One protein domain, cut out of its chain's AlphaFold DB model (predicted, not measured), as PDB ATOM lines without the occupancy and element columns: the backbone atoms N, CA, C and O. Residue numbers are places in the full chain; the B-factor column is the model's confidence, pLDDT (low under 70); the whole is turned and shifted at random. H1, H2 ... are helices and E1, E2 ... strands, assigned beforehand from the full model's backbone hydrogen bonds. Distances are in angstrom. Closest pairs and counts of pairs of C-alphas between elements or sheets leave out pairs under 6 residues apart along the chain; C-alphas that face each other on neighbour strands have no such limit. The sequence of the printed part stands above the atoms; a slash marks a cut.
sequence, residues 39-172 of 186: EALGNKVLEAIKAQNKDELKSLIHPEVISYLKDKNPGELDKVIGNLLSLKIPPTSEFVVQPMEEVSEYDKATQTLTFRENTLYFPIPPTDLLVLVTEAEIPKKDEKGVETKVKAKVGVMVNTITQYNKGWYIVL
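This is residues 39 to 172 of the 186 residues of an uncharacterized protein of Candidatus Dadabacteria bacterium RIFCSPHIGHO2_12_FULL_53_21 (UniProt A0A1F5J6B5). A strongly twisted antiparallel sheet has the long hairpin E4 and E5 reaching away as an arm, while four short helices cluster toward the other end, with H1 packed on one face of the sheet. A separate small hairpin, E2 and E3, lies off to one side between E1 and E4 along the chain. The printed part has 134 residues, with H1 to H4 followed by E1 to E6; the larger sheet has the order E1, E4, E5, E6, and the class is mixed, helices and strands. The whole is only just compact, close to loose, with a radius of gyration of the C-alphas of 16.8 A and spans of 56 by 38 by 28 A.

H1, residues 39 to 50, and H2, residues 54 to 59, form a helical hairpin; they touch at a shallow tilt of 19 degrees, opposite ways, through residues 45 to 49 alone of H1, and their closest C-alphas are those of Ala 48 and Leu 57, 6.0 A apart. H4, residues 76 to 85, is the hub, touching H1, H2 and H3, residues 63 to 72. H1 and H4 only just touch, with 3 pairs of C-alphas within 8 A, and only at their ends; the closest are those of Ile 49 and Leu 85, 5.0 A apart. H3 touches H4 at a steep tilt of 58 degrees, with the C-alphas of Leu 69 and Leu 77 closest at 6.3 A. In each helix every O i to N i+4 pair is within hydrogen-bond range. E1, residues 94 to 99, is the antiparallel neighbour of E4, residues 128 to 141, with N 96 and O 131 at 2.8 A. E2, residues 112 to 115, and E3, residues 118 to 121, form a hairpin, with N 113 and O 120 at 2.9 A. E4, E5, residues 147 to 164, and E6, residues 167 to 171, make a meander, each strand the antiparallel neighbour of the one before; N 138 and O 150 are 2.9 A apart, N 164 and O 167 2.8 A. H1 on one face of this sheet makes two layers, and H3 only grazes the sheet with residues 63 to 66.

H1 begins at C-alpha 39, (-19.758, -44.593, 197.000), and is 16.4 A long. E4 is 32.1 A long and bends by 79 degrees at residue 137. E5, 46.7 A, begins at C-alpha 147, (-8.224, -46.073, 229.887), and bends by 51 degrees at residue 150. E6 ends at C-alpha 171, (-32.112, -52.149, 199.418).

The two C-alphas farthest apart, those of Asp 71 and Lys 144, are 56.6 A apart. The printed part has no cut. The link from E1 to E2, residues 100 to 111, is long. pLDDT is under 70 at residues 72 to 73, 115 to 118 and 154 to 158.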
ATOM      1  N   GLU A  39     -20.133 -45.825 196.303       80.94
ATOM      2  CA  GLU A  39     -19.758 -44.593 197.000       80.94
ATOM      3  C   GLU A  39     -20.470 -43.378 196.400       80.94
ATOM      4  O   GLU A  39     -20.901 -42.482 197.126       80.94
ATOM      5  N   ALA A  40     -20.656 -43.363 195.076       82.69
ATOM      6  CA  ALA A  40     -21.425 -42.320 194.406       82.69
ATOM      7  C   ALA A  40     -22.907 -42.350 194.817       82.69
ATOM      8  O   ALA A  40     -23.513 -41.289 194.973       82.69
ATOM      9  N   LEU A  41     -23.485 -43.540 195.032       85.31
ATOM     10  CA  LEU A  41     -24.815 -43.675 195.633       85.31
ATOM     11  C   LEU A  41     -24.823 -43.091 197.052       85.31
ATOM     12  O   LEU A  41     -25.698 -42.290 197.370       85.31
ATOM     13  N   GLY A  42     -23.832 -43.428 197.879       81.75
ATOM     14  CA  GLY A  42     -23.715 -42.870 199.227       81.75
ATOM     15  C   GLY A  42     -23.666 -41.345 199.247       81.75
ATOM     16  O   GLY A  42     -24.418 -40.714 199.991       81.75
ATOM     17  N   ASN A  43     -22.853 -40.732 198.390       83.44
ATOM     18  CA  ASN A  43     -22.774 -39.274 198.301       83.44
ATOM     19  C   ASN A  43     -24.122 -38.642 197.930       83.44
ATOM     20  O   ASN A  43     -24.518 -37.665 198.561       83.44
ATOM     21  N   LYS A  44     -24.876 -39.241 197.004       85.00
ATOM     22  CA  LYS A  44     -26.234 -38.782 196.668       85.00
ATOM     23  C   LYS A  44     -27.195 -38.890 197.845       85.00
ATOM     24  O   LYS A  44     -27.982 -37.978 198.075       85.00
ATOM     25  N   VAL A  45     -27.100 -39.961 198.636       83.81
ATOM     26  CA  VAL A  45     -27.875 -40.093 199.882       83.81
ATOM     27  C   VAL A  45     -27.539 -38.954 200.845       83.81
ATOM     28  O   VAL A  45     -28.449 -38.323 201.378       83.81
ATOM     29  N   LEU A  46     -26.256 -38.635 201.039       80.31
ATOM     30  CA  LEU A  46     -25.843 -37.524 201.903       80.31
ATOM     31  C   LEU A  46     -26.327 -36.172 201.395       80.31
ATOM     32  O   LEU A  46     -26.797 -35.360 202.189       80.31
ATOM     33  N   GLU A  47     -26.189 -35.915 200.099       84.25
ATOM     34  CA  GLU A  47     -26.649 -34.679 199.471       84.25
ATOM     35  C   GLU A  47     -28.158 -34.519 199.634       84.25
ATOM     36  O   GLU A  47     -28.618 -33.464 200.068       84.25
ATOM     37  N   ALA A  48     -28.923 -35.584 199.395       85.19
ATOM     38  CA  ALA A  48     -30.365 -35.577 199.569       85.19
ATOM     39  C   ALA A  48     -30.778 -35.378 201.041       85.19
ATOM     40  O   ALA A  48     -31.704 -34.612 201.310       85.19
ATOM     41  N   ILE A  49     -30.060 -35.974 202.007       83.31
ATOM     42  CA  ILE A  49     -30.280 -35.733 203.446       83.31
ATOM     43  C   ILE A  49     -29.993 -34.274 203.813       83.31
ATOM     44  O   ILE A  49     -30.823 -33.617 204.448       83.31
ATOM     45  N   LYS A  50     -28.842 -33.738 203.390       82.94
ATOM     46  CA  LYS A  50     -28.442 -32.344 203.651       82.94
ATOM     47  C   LYS A  50     -29.423 -31.348 203.035       82.94
ATOM     48  O   LYS A  50     -29.745 -30.346 203.665       82.94
ATOM     49  N   ALA A  51     -29.921 -31.644 201.838       86.62
ATOM     50  CA  ALA A  51     -30.910 -30.834 201.134       86.62
ATOM     51  C   ALA A  51     -32.352 -31.051 201.629       86.62
ATOM     52  O   ALA A  51     -33.261 -30.387 201.137       86.62
ATOM     53  N   GLN A  52     -32.582 -31.977 202.570       85.69
ATOM     54  CA  GLN A  52     -33.916 -32.381 203.030       85.69
ATOM     55  C   GLN A  52     -34.849 -32.835 201.887       85.69
ATOM     56  O   GLN A  52     -36.069 -32.658 201.940       85.69
ATOM     57  N   ASN A  53     -34.279 -33.443 200.842       89.25
ATOM     58  CA  ASN A  53     -34.990 -33.823 199.628       89.25
ATOM     59  C   ASN A  53     -35.549 -35.253 199.726       89.25
ATOM     60  O   ASN A  53     -34.846 -36.246 199.526       89.25
ATOM     61  N   LYS A  54     -36.850 -35.344 200.016       88.25
ATOM     62  CA  LYS A  54     -37.578 -36.615 200.151       88.25
ATOM     63  C   LYS A  54     -37.656 -37.400 198.843       88.25
ATOM     64  O   LYS A  54     -37.522 -38.621 198.872       88.25
ATOM     65  N   ASP A  55     -37.905 -36.724 197.725       87.38
ATOM     66  CA  ASP A  55     -38.147 -37.386 196.441       87.38
ATOM     67  C   ASP A  55     -36.857 -37.956 195.857       87.38
ATOM     68  O   ASP A  55     -36.855 -39.085 195.364       87.38
ATOM     69  N   GLU A  56     -35.742 -37.235 196.020       86.31
ATOM     70  CA  GLU A  56     -34.421 -37.747 195.652       86.31
ATOM     71  C   GLU A  56     -34.102 -39.010 196.459       86.31
ATOM     72  O   GLU A  56     -33.812 -40.042 195.862       86.31
ATOM     73  N   LEU A  57     -34.263 -38.998 197.790       84.50
ATOM     74  CA  LEU A  57     -34.020 -40.200 198.601       84.50
ATOM     75  C   LEU A  57     -34.914 -41.379 198.201       84.50
ATOM     76  O   LEU A  57     -34.440 -42.514 198.158       84.50
ATOM     77  N   LYS A  58     -36.190 -41.132 197.882       87.38
ATOM     78  CA  LYS A  58     -37.088 -42.180 197.376       87.38
ATOM     79  C   LYS A  58     -36.576 -42.768 196.067       87.38
ATOM     80  O   LYS A  58     -36.651 -43.977 195.900       87.38
ATOM     81  N   SER A  59     -36.044 -41.945 195.165       86.38
ATOM     82  CA  SER A  59     -35.523 -42.402 193.870       86.38
ATOM     83  C   SER A  59     -34.282 -43.292 193.984       86.38
ATOM     84  O   SER A  59     -34.031 -44.098 193.093       86.38
ATOM     85  N   LEU A  60     -33.528 -43.184 195.085       87.50
ATOM     86  CA  LEU A  60     -32.324 -43.981 195.338       87.50
ATOM     87  C   LEU A  60     -32.637 -45.377 195.901       87.50
ATOM     88  O   LEU A  60     -31.734 -46.206 196.009       87.50
ATOM     89  N   ILE A  61     -33.890 -45.655 196.272       87.06
ATOM     90  CA  ILE A  61     -34.326 -46.964 196.771       87.06
ATOM     91  C   ILE A  61     -34.709 -47.853 195.588       87.06
ATOM     92  O   ILE A  61     -35.303 -47.396 194.611       87.06
ATOM     93  N   HIS A  62     -34.380 -49.140 195.673       87.06
ATOM     94  CA  HIS A  62     -34.674 -50.097 194.613       87.06
ATOM     95  C   HIS A  62     -36.173 -50.089 194.256       87.06
ATOM     96  O   HIS A  62     -37.007 -50.214 195.158       87.06
ATOM     97  N   PRO A  63     -36.559 -49.982 192.970       83.50
ATOM     98  CA  PRO A  63     -37.958 -49.810 192.578       83.50
ATOM     99  C   PRO A  63     -38.849 -50.963 193.047       83.50
ATOM    100  O   PRO A  63     -39.969 -50.730 193.486       83.50
ATOM    101  N   GLU A  64     -38.348 -52.198 193.034       83.50
ATOM    102  CA  GLU A  64     -39.096 -53.345 193.564       83.50
ATOM    103  C   GLU A  64     -39.275 -53.290 195.089       83.50
ATOM    104  O   GLU A  64     -40.319 -53.702 195.583       83.50
ATOM    105  N   VAL A  65     -38.325 -52.712 195.839       80.75
ATOM    106  CA  VAL A  65     -38.497 -52.450 197.282       80.75
ATOM    107  C   VAL A  65     -39.545 -51.364 197.490       80.75
ATOM    108  O   VAL A  65     -40.383 -51.491 198.375       80.75
ATOM    109  N   ILE A  66     -39.545 -50.310 196.668       83.50
ATOM    110  CA  ILE A  66     -40.568 -49.259 196.723       83.50
ATOM    111  C   ILE A  66     -41.950 -49.849 196.463       83.50
ATOM    112  O   ILE A  66     -42.872 -49.564 197.224       83.50
ATOM    113  N   SER A  67     -42.103 -50.650 195.407       82.75
ATOM    114  CA  SER A  67     -43.366 -51.321 195.096       82.75
ATOM    115  C   SER A  67     -43.775 -52.241 196.240       82.75
ATOM    116  O   SER A  67     -44.884 -52.121 196.747       82.75
ATOM    117  N   TYR A  68     -42.849 -53.061 196.747       79.25
ATOM    118  CA  TYR A  68     -43.108 -53.917 197.899       79.25
ATOM    119  C   TYR A  68     -43.572 -53.114 199.118       79.25
ATOM    120  O   TYR A  68     -44.575 -53.463 199.726       79.25
ATOM    121  N   LEU A  69     -42.889 -52.027 199.484       75.69
ATOM    122  CA  LEU A  69     -43.259 -51.213 200.641       75.69
ATOM    123  C   LEU A  69     -44.569 -50.462 200.415       75.69
ATOM    124  O   LEU A  69     -45.366 -50.380 201.336       75.69
ATOM    125  N   LYS A  70     -44.842 -49.942 199.217       77.12
ATOM    126  CA  LYS A  70     -46.135 -49.309 198.919       77.12
ATOM    127  C   LYS A  70     -47.290 -50.299 199.043       77.12
ATOM    128  O   LYS A  70     -48.320 -49.940 199.605       77.12
ATOM    129  N   ASP A  71     -47.087 -51.525 198.570       72.12
ATOM    130  CA  ASP A  71     -48.126 -52.552 198.522       72.12
ATOM    131  C   ASP A  71     -48.303 -53.265 199.866       72.12
ATOM    132  O   ASP A  71     -49.415 -53.603 200.262       72.12
ATOM    133  N   LYS A  72     -47.203 -53.543 200.573       69.38
ATOM    134  CA  LYS A  72     -47.200 -54.346 201.804       69.38
ATOM    135  C   LYS A  72     -47.169 -53.498 203.067       69.38
ATOM    136  O   LYS A  72     -47.721 -53.922 204.078       69.38
ATOM    137  N   ASN A  73     -46.550 -52.319 203.017       66.88
ATOM    138  CA  ASN A  73     -46.278 -51.479 204.182       66.88
ATOM    139  C   ASN A  73     -46.506 -49.974 203.869       66.88
ATOM    140  O   ASN A  73     -45.563 -49.175 203.928       66.88
ATOM    141  N   PRO A  74     -47.729 -49.539 203.508       71.62
ATOM    142  CA  PRO A  74     -47.984 -48.148 203.137       71.62
ATOM    143  C   PRO A  74     -47.592 -47.180 204.268       71.62
ATOM    144  O   PRO A  74     -47.891 -47.401 205.441       71.62
ATOM    145  N   GLY A  75     -46.883 -46.106 203.913       77.12
ATOM    146  CA  GLY A  75     -46.310 -45.141 204.863       77.12
ATOM    147  C   GLY A  75     -44.953 -45.548 205.449       77.12
ATOM    148  O   GLY A  75     -44.273 -44.713 206.042       77.12
ATOM    149  N   GLU A  76     -44.504 -46.787 205.241       76.12
ATOM    150  CA  GLU A  76     -43.193 -47.243 205.712       76.12
ATOM    151  C   GLU A  76     -42.053 -46.568 204.972       76.12
ATOM    152  O   GLU A  76     -41.089 -46.113 205.581       76.12
ATOM    153  N   LEU A  77     -42.217 -46.405 203.662       80.31
ATOM    154  CA  LEU A  77     -41.287 -45.631 202.857       80.31
ATOM    155  C   LEU A  77     -41.123 -44.216 203.432       80.31
ATOM    156  O   LEU A  77     -40.002 -43.765 203.622       80.31
ATOM    157  N   ASP A  78     -42.211 -43.528 203.785       83.69
ATOM    158  CA  ASP A  78     -42.128 -42.176 204.350       83.69
ATOM    159  C   ASP A  78     -41.468 -42.143 205.735       83.69
ATOM    160  O   ASP A  78     -40.752 -41.187 206.033       83.69
ATOM    161  N   LYS A  79     -41.639 -43.187 206.558       81.69
ATOM    162  CA  LYS A  79     -40.927 -43.324 207.841       81.69
ATOM    163  C   LYS A  79     -39.432 -43.532 207.644       81.69
ATOM    164  O   LYS A  79     -38.647 -42.839 208.284       81.69
ATOM    165  N   VAL A  80     -39.035 -44.442 206.748       78.31
ATOM    166  CA  VAL A  80     -37.624 -44.672 206.399       78.31
ATOM    167  C   VAL A  80     -36.995 -43.360 205.941       78.31
ATOM    168  O   VAL A  80     -35.977 -42.939 206.482       78.31
ATOM    169  N   ILE A  81     -37.641 -42.673 204.998       83.12
ATOM    170  CA  ILE A  81     -37.182 -41.379 204.491       83.12
ATOM    171  C   ILE A  81     -37.111 -40.340 205.618       83.12
ATOM    172  O   ILE A  81     -36.115 -39.633 205.729       83.12
ATOM    173  N   GLY A  82     -38.119 -40.263 206.488       81.62
ATOM    174  CA  GLY A  82     -38.118 -39.365 207.644       81.62
ATOM    175  C   GLY A  82     -36.945 -39.619 208.596       81.62
ATOM    176  O   GLY A  82     -36.268 -38.677 209.004       81.62
ATOM    177  N   ASN A  83     -36.655 -40.888 208.889       80.50
ATOM    178  CA  ASN A  83     -35.523 -41.286 209.722       80.50
ATOM    179  C   ASN A  83     -34.193 -40.880 209.084       80.50
ATOM    180  O   ASN A  83     -33.376 -40.259 209.761       80.50
ATOM    181  N   LEU A  84     -34.007 -41.153 207.787       79.56
ATOM    182  CA  LEU A  84     -32.823 -40.733 207.028       79.56
ATOM    183  C   LEU A  84     -32.623 -39.214 207.085       79.56
ATOM    184  O   LEU A  84     -31.518 -38.741 207.335       79.56
ATOM    185  N   LEU A  85     -33.701 -38.450 206.911       83.12
ATOM    186  CA  LEU A  85     -33.671 -36.988 206.949       83.12
ATOM    187  C   LEU A  85     -33.379 -36.410 208.338       83.12
ATOM    188  O   LEU A  85     -32.859 -35.300 208.434       83.12
ATOM    189  N   SER A  86     -33.690 -37.149 209.405       80.38
ATOM    190  CA  SER A  86     -33.409 -36.738 210.785       80.38
ATOM    191  C   SER A  86     -31.954 -36.961 211.219       80.38
ATOM    192  O   SER A  86     -31.558 -36.516 212.301       80.38
ATOM    193  N   LEU A  87     -31.149 -37.650 210.398       74.69
ATOM    194  CA  LEU A  87     -29.776 -38.001 210.745       74.69
ATOM    195  C   LEU A  87     -28.891 -36.757 210.841       74.69
ATOM    196  O   LEU A  87     -28.786 -35.952 209.915       74.69
ATOM    197  N   LYS A  88     -28.175 -36.643 211.960       73.62
ATOM    198  CA  LYS A  88     -27.122 -35.640 212.141       73.62
ATOM    199  C   LYS A  88     -25.801 -36.228 211.679       73.62
ATOM    200  O   LYS A  88     -25.162 -36.972 212.418       73.62
ATOM    201  N   ILE A  89     -25.416 -35.900 210.452       71.75
ATOM    202  CA  ILE A  89     -24.221 -36.456 209.821       71.75
ATOM    203  C   ILE A  89     -23.028 -35.515 210.030       71.75
ATOM    204  O   ILE A  89     -23.094 -34.359 209.598       71.75
ATOM    205  N   PRO A  90     -21.942 -35.974 210.680       72.94
ATOM    206  CA  PRO A  90     -20.727 -35.182 210.818       72.94
ATOM    207  C   PRO A  90     -20.122 -34.794 209.456       72.94
ATOM    208  O   PRO A  90     -20.171 -35.571 208.502       72.94
ATOM    209  N   PRO A  91     -19.493 -33.613 209.343       71.31
ATOM    210  CA  PRO A  91     -18.877 -33.164 208.091       71.31
ATOM    211  C   PRO A  91     -17.644 -33.989 207.695       71.31
ATOM    212  O   PRO A  91     -17.284 -34.014 206.525       71.31
ATOM    213  N   THR A  92     -17.012 -34.667 208.654       73.88
ATOM    214  CA  THR A  92     -15.832 -35.524 208.461       73.88
ATOM    215  C   THR A  92     -16.188 -36.967 208.104       73.88
ATOM    216  O   THR A  92     -15.326 -37.838 208.173       73.88
ATOM    217  N   SER A  93     -17.459 -37.256 207.816       75.25
ATOM    218  CA  SER A  93     -17.893 -38.611 207.493       75.25
ATOM    219  C   SER A  93     -17.618 -38.977 206.035       75.25
ATOM    220  O   SER A  93     -17.809 -38.161 205.136       75.25
ATOM    221  N   GLU A  94     -17.229 -40.226 205.803       78.44
ATOM    222  CA  GLU A  94     -16.996 -40.811 204.478       78.44
ATOM    223  C   GLU A  94     -17.688 -42.172 204.368       78.44
ATOM    224  O   GLU A  94     -17.994 -42.794 205.386       78.44
ATOM    225  N   PHE A  95     -17.932 -42.658 203.151       80.06
ATOM    226  CA  PHE A  95     -18.454 -44.010 202.960       80.06
ATOM    227  C   PHE A  95     -17.350 -45.030 202.735       80.06
ATOM    228  O   PHE A  95     -16.385 -44.782 202.019       80.06
ATOM    229  N   VAL A  96     -17.565 -46.211 203.298       81.38
ATOM    230  CA  VAL A  96     -16.812 -47.427 203.027       81.38
ATOM    231  C   VAL A  96     -17.784 -48.476 202.511       81.38
ATOM    232  O   VAL A  96     -18.882 -48.636 203.047       81.38
ATOM    233  N   VAL A  97     -17.369 -49.188 201.472       83.44
ATOM    234  CA  VAL A  97     -18.123 -50.298 200.894       83.44
ATOM    235  C   VAL A  97     -17.526 -51.593 201.409       83.44
ATOM    236  O   VAL A  97     -16.311 -51.786 201.352       83.44
ATOM    237  N   GLN A  98     -18.379 -52.465 201.931       83.31
ATOM    238  CA  GLN A  98     -17.992 -53.791 202.383       83.31
ATOM    239  C   GLN A  98     -18.856 -54.831 201.666       83.31
ATOM    240  O   GLN A  98     -20.078 -54.768 201.794       83.31
ATOM    241  N   PRO A  99     -18.267 -55.813 200.967       84.81
ATOM    242  CA  PRO A  99     -19.037 -56.886 200.352       84.81
ATOM    243  C   PRO A  99     -19.864 -57.640 201.396       84.81
ATOM    244  O   PRO A  99     -19.344 -58.018 202.447       84.81
ATOM    245  N   MET A 100     -21.135 -57.924 201.099       83.69
ATOM    246  CA  MET A 100     -22.011 -58.690 202.004       83.69
ATOM    247  C   MET A 100     -21.472 -60.093 202.284       83.69
ATOM    248  O   MET A 100     -21.769 -60.679 203.319       83.69
ATOM    249  N   GLU A 101     -20.660 -60.637 201.378       82.56
ATOM    250  CA  GLU A 101     -20.019 -61.939 201.553       82.56
ATOM    251  C   GLU A 101     -19.015 -61.975 202.709       82.56
ATOM    252  O   GLU A 101     -18.739 -63.045 203.247       82.56
ATOM    253  N   GLU A 102     -18.482 -60.814 203.092       83.00
ATOM    254  CA  GLU A 102     -17.535 -60.660 204.195       83.00
ATOM    255  C   GLU A 102     -18.232 -60.316 205.523       83.00
ATOM    256  O   GLU A 102     -17.570 -60.136 206.548       83.00
ATOM    257  N   VAL A 103     -19.564 -60.206 205.519       82.75
ATOM    258  CA  VAL A 103     -20.377 -59.912 206.701       82.75
ATOM    259  C   VAL A 103     -20.796 -61.233 207.337       82.75
ATOM    260  O   VAL A 103     -21.698 -61.912 206.852       82.75
ATOM    261  N   SER A 104     -20.141 -61.607 208.437       83.19
ATOM    262  CA  SER A 104     -20.379 -62.873 209.151       83.19
ATOM    263  C   SER A 104     -21.818 -63.062 209.636       83.19
ATOM    264  O   SER A 104     -22.282 -64.184 209.804       83.19
ATOM    265  N   GLU A 105     -22.508 -61.957 209.879       84.38
ATOM    266  CA  GLU A 105     -23.874 -61.870 210.374       84.38
ATOM    267  C   GLU A 105     -24.928 -62.085 209.280       84.38
ATOM    268  O   GLU A 105     -26.123 -62.152 209.586       84.38
ATOM    269  N   TYR A 106     -24.508 -62.135 208.013       85.44
ATOM    270  CA  TYR A 106     -25.388 -62.304 206.869       85.44
ATOM    271  C   TYR A 106     -25.425 -63.755 206.395       85.44
ATOM    272  O   TYR A 106     -24.427 -64.319 205.945       85.44
ATOM    273  N   ASP A 107     -26.614 -64.342 206.435       85.62
ATOM    274  CA  ASP A 107     -26.899 -65.641 205.850       85.62
ATOM    275  C   ASP A 107     -27.452 -65.463 204.429       85.62
ATOM    276  O   ASP A 107     -28.597 -65.051 204.219       85.62
ATOM    277  N   LYS A 108     -26.629 -65.821 203.436       85.44
ATOM    278  CA  LYS A 108     -26.985 -65.767 202.011       85.44
ATOM    279  C   LYS A 108     -28.122 -66.718 201.638       85.44
ATOM    280  O   LYS A 108     -28.867 -66.415 200.710       85.44
ATOM    281  N   ALA A 109     -28.246 -67.863 202.312       86.62
ATOM    282  CA  ALA A 109     -29.249 -68.870 201.978       86.62
ATOM    283  C   ALA A 109     -30.651 -68.389 202.356       86.62
ATOM    284  O   ALA A 109     -31.604 -68.576 201.602       86.62
ATOM    285  N   THR A 110     -30.763 -67.727 203.506       84.69
ATOM    286  CA  THR A 110     -32.031 -67.180 204.001       84.69
ATOM    287  C   THR A 110     -32.237 -65.705 203.647       84.69
ATOM    288  O   THR A 110     -33.330 -65.181 203.858       84.69
ATOM    289  N   GLN A 111     -31.220 -65.046 203.079       85.31
ATOM    290  CA  GLN A 111     -31.174 -63.601 202.817       85.31
ATOM    291  C   GLN A 111     -31.468 -62.788 204.083       85.31
ATOM    292  O   GLN A 111     -32.209 -61.800 204.053       85.31
ATOM    293  N   THR A 112     -30.913 -63.229 205.217       84.19
ATOM    294  CA  THR A 112     -31.123 -62.576 206.509       84.19
ATOM    295  C   THR A 112     -29.836 -62.018 207.096       84.19
ATOM    296  O   THR A 112     -28.782 -62.636 207.015       84.19
ATOM    297  N   LEU A 113     -29.921 -60.834 207.697       81.12
ATOM    298  CA  LEU A 113     -28.851 -60.230 208.488       81.12
ATOM    299  C   LEU A 113     -29.271 -60.232 209.954       81.12
ATOM    300  O   LEU A 113     -30.301 -59.652 210.306       81.12
ATOM    301  N   THR A 114     -28.468 -60.861 210.807       76.38
ATOM    302  CA  THR A 114     -28.704 -60.885 212.254       76.38
ATOM    303  C   THR A 114     -27.798 -59.877 212.942       76.38
ATOM    304  O   THR A 114     -26.589 -60.057 213.010       76.38
ATOM    305  N   PHE A 115     -28.375 -58.810 213.487       66.44
ATOM    306  CA  PHE A 115     -27.625 -57.792 214.215       66.44
ATOM    307  C   PHE A 115     -28.214 -57.571 215.605       66.44
ATOM    308  O   PHE A 115     -29.362 -57.141 215.756       66.44
ATOM    309  N   ARG A 116     -27.388 -57.806 216.631       68.56
ATOM    310  CA  ARG A 116     -27.816 -57.826 218.039       68.56
ATOM    311  C   ARG A 116     -28.990 -58.802 218.209       68.56
ATOM    312  O   ARG A 116     -28.826 -59.982 217.940       68.56
ATOM    313  N   GLU A 117     -30.152 -58.308 218.620       66.75
ATOM    314  CA  GLU A 117     -31.369 -59.094 218.862       66.75
ATOM    315  C   GLU A 117     -32.360 -59.038 217.685       66.75
ATOM    316  O   GLU A 117     -33.477 -59.535 217.794       66.75
ATOM    317  N   ASN A 118     -31.984 -58.419 216.557       64.06
ATOM    318  CA  ASN A 118     -32.861 -58.263 215.398       64.06
ATOM    319  C   ASN A 118     -32.375 -59.107 214.217       64.06
ATOM    320  O   ASN A 118     -31.214 -59.015 213.817       64.06
ATOM    321  N   THR A 119     -33.296 -59.849 213.607       77.31
ATOM    322  CA  THR A 119     -33.084 -60.526 212.323       77.31
ATOM    323  C   THR A 119     -33.872 -59.808 211.238       77.31
ATOM    324  O   THR A 119     -35.072 -59.561 211.368       77.31
ATOM    325  N   LEU A 120     -33.179 -59.456 210.163       77.69
ATOM    326  CA  LEU A 120     -33.665 -58.597 209.091       77.69
ATOM    327  C   LEU A 120     -33.661 -59.398 207.799       77.69
ATOM    328  O   LEU A 120     -32.640 -59.990 207.476       77.69
ATOM    329  N   TYR A 121     -34.775 -59.426 207.071       81.88
ATOM    330  CA  TYR A 121     -34.886 -60.171 205.817       81.88
ATOM    331  C   TYR A 121     -34.864 -59.225 204.621       81.88
ATOM    332  O   TYR A 121     -35.598 -58.240 204.602       81.88
ATOM    333  N   PHE A 122     -34.068 -59.541 203.604       82.19
ATOM    334  CA  PHE A 122     -34.009 -58.767 202.370       82.19
ATOM    335  C   PHE A 122     -34.779 -59.486 201.258       82.19
ATOM    336  O   PHE A 122     -34.378 -60.575 200.865       82.19
ATOM    337  N   PRO A 123     -35.856 -58.894 200.707       77.19
ATOM    338  CA  PRO A 123     -36.555 -59.457 199.543       77.19
ATOM    339  C   PRO A 123     -35.701 -59.469 198.280       77.19
ATOM    340  O   PRO A 123     -35.961 -60.230 197.353       77.19
ATOM    341  N   ILE A 124     -34.726 -58.563 198.236       84.25
ATOM    342  CA  ILE A 124     -33.758 -58.431 197.161       84.25
ATOM    343  C   ILE A 124     -32.391 -58.642 197.798       84.25
ATOM    344  O   ILE A 124     -32.051 -57.873 198.696       84.25
ATOM    345  N   PRO A 125     -31.604 -59.636 197.365       86.25
ATOM    346  CA  PRO A 125     -30.287 -59.875 197.934       86.25
ATOM    347  C   PRO A 125     -29.393 -58.631 197.788       86.25
ATOM    348  O   PRO A 125     -29.152 -58.183 196.658       86.25
ATOM    349  N   PRO A 126     -28.884 -58.058 198.890       87.62
ATOM    350  CA  PRO A 126     -27.873 -57.020 198.804       87.62
ATOM    351  C   PRO A 126     -26.523 -57.615 198.395       87.62
ATOM    352  O   PRO A 126     -26.183 -58.736 198.779       87.62
ATOM    353  N   THR A 127     -25.743 -56.850 197.638       88.81
ATOM    354  CA  THR A 127     -24.369 -57.217 197.269       88.81
ATOM    355  C   THR A 127     -23.364 -56.649 198.260       88.81
ATOM    356  O   THR A 127     -22.400 -57.327 198.607       88.81
ATOM    357  N   ASP A 128     -23.619 -55.443 198.772       87.12
ATOM    358  CA  ASP A 128     -22.675 -54.704 199.606       87.12
ATOM    359  C   ASP A 128     -23.375 -53.964 200.757       87.12
ATOM    360  O   ASP A 128     -24.536 -53.546 200.660       87.12
ATOM    361  N   LEU A 129     -22.632 -53.760 201.843       84.38
ATOM    362  CA  LEU A 129     -22.892 -52.743 202.848       84.38
ATOM    363  C   LEU A 129     -22.238 -51.434 202.427       84.38
ATOM    364  O   LEU A 129     -21.044 -51.372 202.142       84.38
ATOM    365  N   LEU A 130     -23.018 -50.369 202.492       83.31
ATOM    366  CA  LEU A 130     -22.555 -49.001 202.419       83.31
ATOM    367  C   LEU A 130     -22.532 -48.427 203.841       83.31
ATOM    368  O   LEU A 130     -23.581 -48.147 204.429       83.31
ATOM    369  N   VAL A 131     -21.334 -48.262 204.394       79.69
ATOM    370  CA  VAL A 131     -21.112 -47.837 205.779       79.69
ATOM    371  C   VAL A 131     -20.594 -46.408 205.799       79.69
ATOM    372  O   VAL A 131     -19.500 -46.135 205.317       79.69
ATOM    373  N   LEU A 132     -21.353 -45.489 206.389       76.06
ATOM    374  CA  LEU A 132     -20.854 -44.155 206.693       76.06
ATOM    375  C   LEU A 132     -19.980 -44.245 207.944       76.06
ATOM    376  O   LEU A 132     -20.468 -44.630 209.009       76.06
ATOM    377  N   VAL A 133     -18.709 -43.884 207.829       78.56
ATOM    378  CA  VAL A 133     -17.752 -43.865 208.932       78.56
ATOM    379  C   VAL A 133     -17.355 -42.436 209.265       78.56
ATOM    380  O   VAL A 133     -17.212 -41.591 208.388       78.56
ATOM    381  N   THR A 134     -17.161 -42.161 210.550       77.50
ATOM    382  CA  THR A 134     -16.581 -40.906 211.038       77.50
ATOM    383  C   THR A 134     -15.434 -41.207 211.986       77.50
ATOM    384  O   THR A 134     -15.424 -42.244 212.650       77.50
ATOM    385  N   GLU A 135     -14.477 -40.291 212.093       79.44
ATOM    386  CA  GLU A 135     -13.498 -40.347 213.172       79.44
ATOM    387  C   GLU A 135     -14.152 -39.942 214.497       79.44
ATOM    388  O   GLU A 135     -14.836 -38.919 214.579       79.44
ATOM    389  N   ALA A 136     -13.945 -40.749 215.534       74.75
ATOM    390  CA  ALA A 136     -14.375 -40.465 216.896       74.75
ATOM    391  C   ALA A 136     -13.309 -40.917 217.902       74.75
ATOM    392  O   ALA A 136     -12.548 -41.854 217.650       74.75
ATOM    393  N   GLU A 137     -13.260 -40.255 219.058       77.94
ATOM    394  CA  GLU A 137     -12.435 -40.696 220.182       77.94
ATOM    395  C   GLU A 137     -13.179 -41.768 220.977       77.94
ATOM    396  O   GLU A 137     -14.224 -41.497 221.569       77.94
ATOM    397  N   ILE A 138     -12.634 -42.983 221.008       77.44
ATOM    398  CA  ILE A 138     -13.183 -44.096 221.783       77.44
ATOM    399  C   ILE A 138     -12.258 -44.440 222.956       77.44
ATOM    400  O   ILE A 138     -11.031 -44.375 222.811       77.44
ATOM    401  N   PRO A 139     -12.812 -44.807 224.126       78.00
ATOM    402  CA  PRO A 139     -12.010 -45.320 225.225       78.00
ATOM    403  C   PRO A 139     -11.444 -46.693 224.846       78.00
ATOM    404  O   PRO A 139     -12.170 -47.593 224.425       78.00
ATOM    405  N   LYS A 140     -10.134 -46.858 225.009       80.12
ATOM    406  CA  LYS A 140      -9.414 -48.115 224.839       80.12
ATOM    407  C   LYS A 140      -8.636 -48.408 226.116       80.12
ATOM    408  O   LYS A 140      -7.829 -47.588 226.554       80.12
ATOM    409  N   LYS A 141      -8.881 -49.581 226.696       81.62
ATOM    410  CA  LYS A 141      -8.077 -50.103 227.805       81.62
ATOM    411  C   LYS A 141      -6.821 -50.759 227.253       81.62
ATOM    412  O   LYS A 141      -6.904 -51.541 226.303       81.62
ATOM    413  N   ASP A 142      -5.675 -50.409 227.820       77.94
ATOM    414  CA  ASP A 142      -4.434 -51.142 227.588       77.94
ATOM    415  C   ASP A 142      -4.401 -52.456 228.396       77.94
ATOM    416  O   ASP A 142      -5.308 -52.751 229.179       77.94
ATOM    417  N   GLU A 143      -3.354 -53.263 228.210       78.00
ATOM    418  CA  GLU A 143      -3.166 -54.548 228.910       78.00
ATOM    419  C   GLU A 143      -3.071 -54.405 230.440       78.00
ATOM    420  O   GLU A 143      -3.183 -55.388 231.168       78.00
ATOM    421  N   LYS A 144      -2.882 -53.179 230.937       77.00
ATOM    422  CA  LYS A 144      -2.795 -52.842 232.361       77.00
ATOM    423  C   LYS A 144      -4.093 -52.227 232.894       77.00
ATOM    424  O   LYS A 144      -4.149 -51.852 234.062       77.00
ATOM    425  N   GLY A 145      -5.138 -52.144 232.068       76.06
ATOM    426  CA  GLY A 145      -6.450 -51.621 232.438       76.06
ATOM    427  C   GLY A 145      -6.548 -50.094 232.476       76.06
ATOM    428  O   GLY A 145      -7.575 -49.581 232.921       76.06
ATOM    429  N   VAL A 146      -5.531 -49.364 232.007       81.81
ATOM    430  CA  VAL A 146      -5.554 -47.898 231.935       81.81
ATOM    431  C   VAL A 146      -6.388 -47.470 230.728       81.81
ATOM    432  O   VAL A 146      -6.141 -47.897 229.598       81.81
ATOM    433  N   GLU A 147      -7.395 -46.628 230.958       81.75
ATOM    434  CA  GLU A 147      -8.224 -46.073 229.887       81.75
ATOM    435  C   GLU A 147      -7.511 -44.916 229.189       81.75
ATOM    436  O   GLU A 147      -7.194 -43.890 229.789       81.75
ATOM    437  N   THR A 148      -7.301 -45.069 227.884       80.81
ATOM    438  CA  THR A 148      -6.794 -44.018 227.000       80.81
ATOM    439  C   THR A 148      -7.820 -43.727 225.915       80.81
ATOM    440  O   THR A 148      -8.561 -44.614 225.490       80.81
ATOM    441  N   LYS A 149      -7.901 -42.476 225.459       80.94
ATOM    442  CA  LYS A 149      -8.737 -42.117 224.309       80.94
ATOM    443  C   LYS A 149      -7.930 -42.302 223.035       80.94
ATOM    444  O   LYS A 149      -6.835 -41.759 222.916       80.94
ATOM    445  N   VAL A 150      -8.473 -43.050 222.081       78.81
ATOM    446  CA  VAL A 150      -7.863 -43.239 220.760       78.81
ATOM    447  C   VAL A 150      -8.827 -42.792 219.674       78.81
ATOM    448  O   VAL A 150     -10.030 -43.028 219.772       78.81
ATOM    449  N   LYS A 151      -8.301 -42.160 218.623       76.50
ATOM    450  CA  LYS A 151      -9.081 -41.865 217.419       76.50
ATOM    451  C   LYS A 151      -9.297 -43.155 216.633       76.50
ATOM    452  O   LYS A 151      -8.336 -43.851 216.313       76.50
ATOM    453  N   ALA A 152     -10.549 -43.465 216.326       74.00
ATOM    454  CA  ALA A 152     -10.930 -44.614 215.521       74.00
ATOM    455  C   ALA A 152     -12.055 -44.246 214.550       74.00
ATOM    456  O   ALA A 152     -12.848 -43.342 214.817       74.00
ATOM    457  N   LYS A 153     -12.141 -44.978 213.434       71.00
ATOM    458  CA  LYS A 153     -13.292 -44.906 212.530       71.00
ATOM    459  C   LYS A 153     -14.458 -45.682 213.135       71.00
ATOM    460  O   LYS A 153     -14.325 -46.867 213.442       71.00
ATOM    461  N   VAL A 154     -15.588 -45.008 213.291       69.69
ATOM    462  CA  VAL A 154     -16.821 -45.554 213.859       69.69
ATOM    463  C   VAL A 154     -17.926 -45.451 212.816       69.69
ATOM    464  O   VAL A 154     -18.107 -44.395 212.212       69.69
ATOM    465  N   GLY A 155     -18.660 -46.545 212.609       67.94
ATOM    466  CA  GLY A 155     -19.843 -46.553 211.749       67.94
ATOM    467  C   GLY A 155     -20.987 -45.751 212.376       67.94
ATOM    468  O   GLY A 155     -21.302 -45.949 213.549       67.94
ATOM    469  N   VAL A 156     -21.589 -44.852 211.597       63.78
ATOM    470  CA  VAL A 156     -22.714 -43.980 211.996       63.78
ATOM    471  C   VAL A 156     -24.003 -44.286 211.235       63.78
ATOM    472  O   VAL A 156     -25.088 -43.962 211.707       63.78
ATOM    473  N   MET A 157     -23.892 -44.906 210.063       63.16
ATOM    474  CA  MET A 157     -25.016 -45.323 209.232       63.16
ATOM    475  C   MET A 157     -24.597 -46.550 208.428       63.16
ATOM    476  O   MET A 157     -23.468 -46.605 207.940       63.16
ATOM    477  N   VAL A 158     -25.502 -47.508 208.265       64.62
ATOM    478  CA  VAL A 158     -25.294 -48.681 207.415       64.62
ATOM    479  C   VAL A 158     -26.519 -48.831 206.528       64.62
ATOM    480  O   VAL A 158     -27.622 -48.995 207.040       64.62
ATOM    481  N   ASN A 159     -26.326 -48.778 205.214       77.19
ATOM    482  CA  ASN A 159     -27.336 -49.185 204.243       77.19
ATOM    483  C   ASN A 159     -26.863 -50.440 203.525       77.19
ATOM    484  O   ASN A 159     -25.667 -50.636 203.328       77.19
ATOM    485  N   THR A 160     -27.805 -51.254 203.075       83.19
ATOM    486  CA  THR A 160     -27.513 -52.336 202.137       83.19
ATOM    487  C   THR A 160     -27.812 -51.873 200.724       83.19
ATOM    488  O   THR A 160     -28.793 -51.157 200.513       83.19
ATOM    489  N   ILE A 161     -26.984 -52.253 199.758       87.19
ATOM    490  CA  ILE A 161     -27.122 -51.808 198.372       87.19
ATOM    491  C   ILE A 161     -27.019 -52.977 197.396       87.19
ATOM    492  O   ILE A 161     -26.517 -54.050 197.730       87.19
ATOM    493  N   THR A 162     -27.508 -52.761 196.179       88.19
ATOM    494  CA  THR A 162     -27.355 -53.699 195.065       88.19
ATOM    495  C   THR A 162     -27.306 -52.954 193.735       88.19
ATOM    496  O   THR A 162     -27.767 -51.808 193.637       88.19
ATOM    497  N   GLN A 163     -26.757 -53.600 192.706       86.00
ATOM    498  CA  GLN A 163     -26.777 -53.077 191.345       86.00
ATOM    499  C   GLN A 163     -27.992 -53.614 190.578       86.00
ATOM    500  O   GLN A 163     -28.203 -54.820 190.483       86.00
ATOM    501  N   TYR A 164     -28.763 -52.718 189.963       81.12
ATOM    502  CA  TYR A 164     -29.925 -53.043 189.135       81.12
ATOM    503  C   TYR A 164     -29.956 -52.150 187.894       81.12
ATOM    504  O   TYR A 164     -29.711 -50.952 187.984       81.12
ATOM    505  N   ASN A 165     -30.215 -52.699 186.703       81.25
ATOM    506  CA  ASN A 165     -30.236 -51.933 185.443       81.25
ATOM    507  C   ASN A 165     -29.041 -50.966 185.260       81.25
ATOM    508  O   ASN A 165     -29.202 -49.854 184.762       81.25
ATOM    509  N   LYS A 166     -27.828 -51.401 185.644       78.94
ATOM    510  CA  LYS A 166     -26.570 -50.621 185.604       78.94
ATOM    511  C   LYS A 166     -26.490 -49.428 186.578       78.94
ATOM    512  O   LYS A 166     -25.511 -48.687 186.525       78.94
ATOM    513  N   GLY A 167     -27.464 -49.260 187.472       81.19
ATOM    514  CA  GLY A 167     -27.454 -48.286 188.566       81.19
ATOM    515  C   GLY A 167     -27.321 -48.958 189.934       81.19
ATOM    516  O   GLY A 167     -27.608 -50.145 190.072       81.19
ATOM    517  N   TRP A 168     -26.894 -48.203 190.944       87.06
ATOM    518  CA  TRP A 168     -26.845 -48.660 192.336       87.06
ATOM    519  C   TRP A 168     -28.053 -48.155 193.105       87.06
ATOM    520  O   TRP A 168     -28.432 -46.994 192.960       87.06
ATOM    521  N   TYR A 169     -28.612 -49.018 193.947       86.94
ATOM    522  CA  TYR A 169     -29.821 -48.734 194.708       86.94
ATOM    523  C   TYR A 169     -29.666 -49.152 196.162       86.94
ATOM    524  O   TYR A 169     -29.030 -50.164 196.458       86.94
ATOM    525  N   ILE A 170     -30.319 -48.412 197.057       87.62
ATOM    526  CA  ILE A 170     -30.547 -48.836 198.436       87.62
ATOM    527  C   ILE A 170     -31.565 -49.971 198.423       87.62
ATOM    528  O   ILE A 170     -32.665 -49.848 197.876       87.62
ATOM    529  N   VAL A 171     -31.206 -51.063 199.078       86.44
ATOM    530  CA  VAL A 171     -32.112 -52.149 199.418       86.44
ATOM    531  C   VAL A 171     -32.530 -51.952 200.867       86.44
ATOM    532  O   VAL A 171     -31.691 -51.719 201.734       86.44
ATOM    533  N   LEU A 172     -33.831 -52.024 201.131       82.50
ATOM    534  CA  LEU A 172     -34.359 -52.006 202.488       82.50
ATOM    535  C   LEU A 172     -34.823 -53.420 202.827       82.50
ATOM    536  O   LEU A 172     -35.492 -54.048 201.998       82.50
TER     537      LEU A 172